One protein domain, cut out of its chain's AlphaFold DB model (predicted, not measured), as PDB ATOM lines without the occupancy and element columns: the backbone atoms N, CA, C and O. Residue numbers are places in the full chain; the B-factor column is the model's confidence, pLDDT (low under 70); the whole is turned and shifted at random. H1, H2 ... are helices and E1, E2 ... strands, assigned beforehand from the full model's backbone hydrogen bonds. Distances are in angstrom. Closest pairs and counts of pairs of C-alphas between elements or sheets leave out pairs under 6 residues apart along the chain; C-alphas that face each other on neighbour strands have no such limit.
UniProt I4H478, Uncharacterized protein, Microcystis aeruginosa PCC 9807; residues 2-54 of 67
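What this domain is: This is residues 2 to 54 of the 67 residues of an uncharacterized protein of Microcystis aeruginosa PCC 9807 (UniProt I4H478). The model is an arch: the helix H2 makes one leg and the small hairpin of E1 and E2 the other, with residues 34 to 38 bridging them at one end. The short helix H1 sits toward the open end, packed crosswise on the last part of H2, and the stretch after it runs over to the hairpin, where residues 13 to 14 pair with E2. The printed part has 53 residues with two named helices and two named strands, in the order H1, E1, E2, H2; the sheet has the order E1 - E2 and is antiparallel, and the class is mixed, helices and strands. The whole is compact, with a radius of gyration of the C-alphas of 10.9 A, and spans 28 by 24 by 16 A.

How they stand to each other: H1, residues 2 to 8, touches H2, residues 39 to 52, with residues 48 to 52 of H2 alone. Their closest C-alphas are those of Phe 5 and Val 49, 7.0 A apart. The two helices stand at a steep tilt of 62 degrees and run opposite ways. Farther along, E1, residues 23 to 25, and E2, residues 31 to 33, form a hairpin of antiparallel strands, with 141 degrees between their directions. C-alphas 25 and 31 face each other at 4.4 A. N 24 and O 32 are within hydrogen-bond range at 2.9 A, and so are N 32 and O 24, also at 2.9 A. Residues 13 to 14, outside the named strands, pair with residues 31 to 32 of E2, antiparallel. H1 and E2 are apart, and so are E1 and H2. In H1 and H2 every O i to N i+4 pair is within hydrogen-bond range.

Where its parts are: H1 begins at C-alpha 2, at (14.523, 25.340, 89.533), and measures 10.4 A from first to last C-alpha. E1, from Pro 23 to Lys 25, measures 6.4 A, with C-alpha 23 at (3.266, 26.566, 77.329). E2, from Phe 31 to Val 33, measures 7.0 A. H2, from Ala 39 to Thr 52, is the longest helix at 20.0 A and ends at C-alpha 52, at (21.521, 33.215, 89.003).

The domain as a whole: The two C-alphas farthest apart are those of Arg 21 and Gly 54, at 30.8 A. The printed part runs from residue 2 to residue 54 and has no cut. The link from H1 to E1 is long, with 14 residues; those from E1 to E2 and from E2 to H2 are tight, with 5 residues each. The mean pLDDT of the printed part is 81.4, and residues 2 to 7 and 34 to 36 are under 70.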
ATOM      1  N   VAL A   2      15.694  24.978  90.367       58.78
ATOM      2  CA  VAL A   2      14.523  25.340  89.533       58.78
ATOM      3  C   VAL A   2      13.704  26.520  90.084       58.78
ATOM      4  O   VAL A   2      13.344  27.408  89.324       58.78
ATOM      5  N   LEU A   3      13.459  26.571  91.399       59.03
ATOM      6  CA  LEU A   3      12.692  27.654  92.041       59.03
ATOM      7  C   LEU A   3      13.356  29.039  91.922       59.03
ATOM      8  O   LEU A   3      12.646  30.032  91.794       59.03
ATOM      9  N   LEU A   4      14.694  29.100  91.912       63.28
ATOM     10  CA  LEU A   4      15.447  30.351  91.750       63.28
ATOM     11  C   LEU A   4      15.189  30.962  90.370       63.28
ATOM     12  O   LEU A   4      14.867  32.142  90.274       63.28
ATOM     13  N   PHE A   5      15.213  30.140  89.319       69.38
ATOM     14  CA  PHE A   5      14.951  30.609  87.958       69.38
ATOM     15  C   PHE A   5      13.514  31.093  87.747       69.38
ATOM     16  O   PHE A   5      13.288  32.001  86.955       69.38
ATOM     17  N   GLN A   6      12.525  30.540  88.455       61.81
ATOM     18  CA  GLN A   6      11.140  31.014  88.322       61.81
ATOM     19  C   GLN A   6      10.952  32.430  88.869       61.81
ATOM     20  O   GLN A   6      10.211  33.219  88.283       61.81
ATOM     21  N   ALA A   7      11.614  32.744  89.985       68.31
ATOM     22  CA  ALA A   7      11.554  34.064  90.598       68.31
ATOM     23  C   ALA A   7      12.291  35.116  89.756       68.31
ATOM     24  O   ALA A   7      11.816  36.244  89.634       68.31
ATOM     25  N   THR A   8      13.420  34.750  89.138       76.81
ATOM     26  CA  THR A   8      14.246  35.687  88.359       76.81
ATOM     27  C   THR A   8      13.799  35.830  86.903       76.81
ATOM     28  O   THR A   8      13.991  36.888  86.303       76.81
ATOM     29  N   LEU A   9      13.159  34.804  86.326       81.75
ATOM     30  CA  LEU A   9      12.779  34.750  84.909       81.75
ATOM     31  C   LEU A   9      11.295  34.394  84.692       81.75
ATOM     32  O   LEU A   9      10.972  33.511  83.890       81.75
ATOM     33  N   PRO A  10      10.347  35.125  85.315       82.81
ATOM     34  CA  PRO A  10       8.921  34.795  85.258       82.81
ATOM     35  C   PRO A  10       8.314  34.907  83.853       82.81
ATOM     36  O   PRO A  10       7.230  34.373  83.624       82.81
ATOM     37  N   ARG A  11       8.987  35.611  82.934       82.62
ATOM     38  CA  ARG A  11       8.603  35.759  81.521       82.62
ATOM     39  C   ARG A  11       8.984  34.550  80.660       82.62
ATOM     40  O   ARG A  11       8.454  34.413  79.565       82.62
ATOM     41  N   PHE A  12       9.886  33.702  81.151       83.62
ATOM     42  CA  PHE A  12      10.433  32.564  80.411       83.62
ATOM     43  C   PHE A  12       9.988  31.227  80.999       83.62
ATOM     44  O   PHE A  12       9.770  30.284  80.247       83.62
ATOM     45  N   LEU A  13       9.856  31.146  82.329       86.94
ATOM     46  CA  LEU A  13       9.618  29.909  83.071       86.94
ATOM     47  C   LEU A  13       8.470  30.077  84.077       86.94
ATOM     48  O   LEU A  13       8.345  31.105  84.747       86.94
ATOM     49  N   SER A  14       7.644  29.044  84.221       87.31
ATOM     50  CA  SER A  14       6.508  29.008  85.146       87.31
ATOM     51  C   SER A  14       6.193  27.583  85.589       87.31
ATOM     52  O   SER A  14       6.498  26.639  84.884       87.31
ATOM     53  N   LYS A  15       5.599  27.401  86.768       87.69
ATOM     54  CA  LYS A  15       5.000  26.117  87.189       87.69
ATOM     55  C   LYS A  15       3.496  26.093  86.926       87.69
ATOM     56  O   LYS A  15       2.882  25.040  86.996       87.69
ATOM     57  N   ASP A  16       2.949  27.264  86.639       88.31
ATOM     58  CA  ASP A  16       1.585  27.493  86.208       88.31
ATOM     59  C   ASP A  16       1.546  27.418  84.676       88.31
ATOM     60  O   ASP A  16       2.263  28.173  84.003       88.31
ATOM     61  N   ASP A  17       0.758  26.480  84.154       86.06
ATOM     62  CA  ASP A  17       0.554  26.220  82.729       86.06
ATOM     63  C   ASP A  17      -0.324  27.275  82.055       86.06
ATOM     64  O   ASP A  17      -0.245  27.460  80.844       86.06
ATOM     65  N   THR A  18      -1.091  28.049  82.817       88.69
ATOM     66  CA  THR A  18      -1.959  29.106  82.281       88.69
ATOM     67  C   THR A  18      -1.206  30.399  81.970       88.69
ATOM     68  O   THR A  18      -1.709  31.274  81.261       88.69
ATOM     69  N   LYS A  19       0.032  30.529  82.461       86.81
ATOM     70  CA  LYS A  19       0.813  31.769  82.381       86.81
ATOM     71  C   LYS A  19       1.269  32.126  80.963       86.81
ATOM     72  O   LYS A  19       1.606  33.279  80.690       86.81
ATOM     73  N   PHE A  20       1.322  31.151  80.063       86.75
ATOM     74  CA  PHE A  20       1.852  31.322  78.716       86.75
ATOM     75  C   PHE A  20       0.799  30.988  77.669       86.75
ATOM     76  O   PHE A  20       0.001  30.077  77.836       86.75
ATOM     77  N   ARG A  21       0.826  31.707  76.541       84.31
ATOM     78  CA  ARG A  21      -0.118  31.484  75.433       84.31
ATOM     79  C   ARG A  21       0.019  30.087  74.817       84.31
ATOM     80  O   ARG A  21      -0.960  29.535  74.327       84.31
ATOM     81  N   ARG A  22       1.246  29.567  74.788       83.69
ATOM     82  CA  ARG A  22       1.606  28.231  74.304       83.69
ATOM     83  C   ARG A  22       2.696  27.675  75.223       83.69
ATOM     84  O   ARG A  22       3.877  27.888  74.955       83.69
ATOM     85  N   PRO A  23       2.314  27.110  76.378       87.56
ATOM     86  CA  PRO A  23       3.266  26.566  77.329       87.56
ATOM     87  C   PRO A  23       3.811  25.232  76.804       87.56
ATOM     88  O   PRO A  23       3.040  24.338  76.459       87.56
ATOM     89  N   GLN A  24       5.131  25.057  76.800       87.19
ATOM     90  CA  GLN A  24       5.742  23.738  76.623       87.19
ATOM     91  C   GLN A  24       6.189  23.211  77.985       87.19
ATOM     92  O   GLN A  24       6.927  23.883  78.706       87.19
ATOM     93  N   LYS A  25       5.731  22.012  78.349       89.75
ATOM     94  CA  LYS A  25       6.102  21.362  79.609       89.75
ATOM     95  C   LYS A  25       7.452  20.654  79.468       89.75
ATOM     96  O   LYS A  25       7.634  19.845  78.564       89.75
ATOM     97  N   LEU A  26       8.370  20.942  80.382       85.50
ATOM     98  CA  LEU A  26       9.650  20.257  80.550       85.50
ATOM     99  C   LEU A  26       9.497  19.032  81.469       85.50
ATOM    100  O   LEU A  26       8.569  18.959  82.280       85.50
ATOM    101  N   GLU A  27      10.454  18.102  81.407       87.50
ATOM    102  CA  GLU A  27      10.463  16.865  82.214       87.50
ATOM    103  C   GLU A  27      10.380  17.124  83.729       87.50
ATOM    104  O   GLU A  27       9.807  16.340  84.480       87.50
ATOM    105  N   ASN A  28      10.884  18.271  84.190       85.44
ATOM    106  CA  ASN A  28      10.875  18.678  85.596       85.44
ATOM    107  C   ASN A  28       9.573  19.377  86.052       85.44
ATOM    108  O   ASN A  28       9.569  20.040  87.092       85.44
ATOM    109  N   ASN A  29       8.473  19.245  85.300       84.94
ATOM    110  CA  ASN A  29       7.176  19.889  85.558       84.94
ATOM    111  C   ASN A  29       7.209  21.430  85.560       84.94
ATOM    112  O   ASN A  29       6.390  22.074  86.216       84.94
ATOM    113  N   VAL A  30       8.144  22.029  84.823       86.19
ATOM    114  CA  VAL A  30       8.184  23.472  84.555       86.19
ATOM    115  C   VAL A  30       7.694  23.728  83.137       86.19
ATOM    116  O   VAL A  30       8.022  22.987  82.220       86.19
ATOM    117  N   PHE A  31       6.928  24.789  82.953       86.44
ATOM    118  CA  PHE A  31       6.468  25.286  81.668       86.44
ATOM    119  C   PHE A  31       7.380  26.409  81.178       86.44
ATOM    120  O   PHE A  31       7.787  27.272  81.962       86.44
ATOM    121  N   ILE A  32       7.672  26.411  79.881       85.81
ATOM    122  CA  ILE A  32       8.351  27.499  79.169       85.81
ATOM    123  C   ILE A  32       7.414  28.142  78.149       85.81
ATOM    124  O   ILE A  32       6.471  27.501  77.685       85.81
ATOM    125  N   VAL A  33       7.681  29.396  77.776       78.69
ATOM    126  CA  VAL A  33       7.044  30.005  76.598       78.69
ATOM    127  C   VAL A  33       7.619  29.375  75.319       78.69
ATOM    128  O   VAL A  33       8.828  29.161  75.214       78.69
ATOM    129  N   GLU A  34       6.768  29.108  74.331       66.19
ATOM    130  CA  GLU A  34       7.193  28.592  73.027       66.19
ATOM    131  C   GLU A  34       7.934  29.662  72.178       66.19
ATOM    132  O   GLU A  34       7.346  30.618  71.664       66.19
ATOM    133  N   THR A  35       9.262  29.492  72.125       64.12
ATOM    134  CA  THR A  35      10.292  29.707  71.072       64.12
ATOM    135  C   THR A  35      10.269  30.885  70.086       64.12
ATOM    136  O   THR A  35      11.098  30.889  69.179       64.12
ATOM    137  N   ASN A  36       9.448  31.924  70.245       68.75
ATOM    138  CA  ASN A  36       9.542  33.131  69.399       68.75
ATOM    139  C   ASN A  36      10.212  34.311  70.119       68.75
ATOM    140  O   ASN A  36       9.669  35.411  70.215       68.75
ATOM    141  N   PHE A  37      11.405  34.065  70.657       77.44
ATOM    142  CA  PHE A  37      12.204  35.104  71.297       77.44
ATOM    143  C   PHE A  37      13.035  35.875  70.279       77.44
ATOM    144  O   PHE A  37      13.634  35.299  69.372       77.44
ATOM    145  N   SER A  38      13.128  37.191  70.473       85.25
ATOM    146  CA  SER A  38      14.137  37.972  69.769       85.25
ATOM    147  C   SER A  38      15.539  37.529  70.210       85.25
ATOM    148  O   SER A  38      15.729  37.066  71.337       85.25
ATOM    149  N   ALA A  39      16.557  37.742  69.371       84.50
ATOM    150  CA  ALA A  39      17.950  37.476  69.753       84.50
ATOM    151  C   ALA A  39      18.353  38.205  71.053       84.50
ATOM    152  O   ALA A  39      19.147  37.694  71.841       84.50
ATOM    153  N   LYS A  40      17.759  39.380  71.309       86.50
ATOM    154  CA  LYS A  40      17.950  40.148  72.544       86.50
ATOM    155  C   LYS A  40      17.381  39.425  73.765       86.50
ATOM    156  O   LYS A  40      18.041  39.389  74.799       86.50
ATOM    157  N   ASP A  41      16.187  38.851  73.649       84.62
ATOM    158  CA  ASP A  41      15.545  38.126  74.751       84.62
ATOM    159  C   ASP A  41      16.265  36.809  75.049       84.62
ATOM    160  O   ASP A  41      16.444  36.471  76.217       84.62
ATOM    161  N   ILE A  42      16.750  36.115  74.011       84.19
ATOM    162  CA  ILE A  42      17.597  34.921  74.160       84.19
ATOM    163  C   ILE A  42      18.884  35.284  74.905       84.19
ATOM    164  O   ILE A  42      19.228  34.643  75.894       84.19
ATOM    165  N   HIS A  43      19.574  36.342  74.471       85.81
ATOM    166  CA  HIS A  43      20.799  36.793  75.127       85.81
ATOM    167  C   HIS A  43      20.557  37.170  76.597       85.81
ATOM    168  O   HIS A  43      21.276  36.704  77.478       85.81
ATOM    169  N   TYR A  44      19.510  37.956  76.872       85.88
ATOM    170  CA  TYR A  44      19.126  38.327  78.234       85.88
ATOM    171  C   TYR A  44      18.830  37.100  79.104       85.88
ATOM    172  O   TYR A  44      19.285  37.039  80.246       85.88
ATOM    173  N   PHE A  45      18.090  36.123  78.572       84.06
ATOM    174  CA  PHE A  45      17.785  34.883  79.277       84.06
ATOM    175  C   PHE A  45      19.064  34.148  79.686       84.06
ATOM    176  O   PHE A  45      19.231  33.848  80.866       84.06
ATOM    177  N   CYS A  46      19.989  33.921  78.748       82.81
ATOM    178  CA  CYS A  46      21.240  33.217  79.029       82.81
ATOM    179  C   CYS A  46      22.075  33.928  80.103       82.81
ATOM    180  O   CYS A  46      22.491  33.289  81.067       82.81
ATOM    181  N   VAL A  47      22.253  35.249  79.986       85.12
ATOM    182  CA  VAL A  47      22.997  36.043  80.978       85.12
ATOM    183  C   VAL A  47      22.361  35.921  82.363       85.12
ATOM    184  O   VAL A  47      23.045  35.625  83.337       85.12
ATOM    185  N   LYS A  48      21.035  36.067  82.467       84.38
ATOM    186  CA  LYS A  48      20.336  35.958  83.757       84.38
ATOM    187  C   LYS A  48      20.379  34.564  84.365       84.38
ATOM    188  O   LYS A  48      20.425  34.449  85.590       84.38
ATOM    189  N   VAL A  49      20.363  33.516  83.547       83.31
ATOM    190  CA  VAL A  49      20.536  32.143  84.034       83.31
ATOM    191  C   VAL A  49      21.916  31.982  84.673       83.31
ATOM    192  O   VAL A  49      22.007  31.489  85.794       83.31
ATOM    193  N   VAL A  50      22.962  32.460  84.004       84.44
ATOM    194  CA  VAL A  50      24.355  32.380  84.467       84.44
ATOM    195  C   VAL A  50      24.572  33.195  85.746       84.44
ATOM    196  O   VAL A  50      25.060  32.651  86.735       84.44
ATOM    197  N   GLU A  51      24.083  34.438  85.794       83.88
ATOM    198  CA  GLU A  51      24.119  35.270  87.009       83.88
ATOM    199  C   GLU A  51      23.409  34.591  88.194       83.88
ATOM    200  O   GLU A  51      23.889  34.626  89.324       83.88
ATOM    201  N   THR A  52      22.270  33.929  87.950       83.31
ATOM    202  CA  THR A  52      21.521  33.215  89.003       83.31
ATOM    203  C   THR A  52      22.283  31.985  89.520       83.31
ATOM    204  O   THR A  52      22.040  31.539  90.641       83.31
ATOM    205  N   MET A  53      23.213  31.435  88.731       83.69
ATOM    206  CA  MET A  53      24.137  30.382  89.168       83.69
ATOM    207  C   MET A  53      25.337  30.933  89.958       83.69
ATOM    208  O   MET A  53      26.157  30.146  90.424       83.69
ATOM    209  N   GLY A  54      25.426  32.254  90.145       83.94
ATOM    210  CA  GLY A  54      26.523  32.918  90.849       83.94
ATOM    211  C   GLY A  54      27.769  33.139  89.993       83.94
ATOM    212  O   GLY A  54      28.811  33.484  90.539       83.94
TER     213      GLY A  54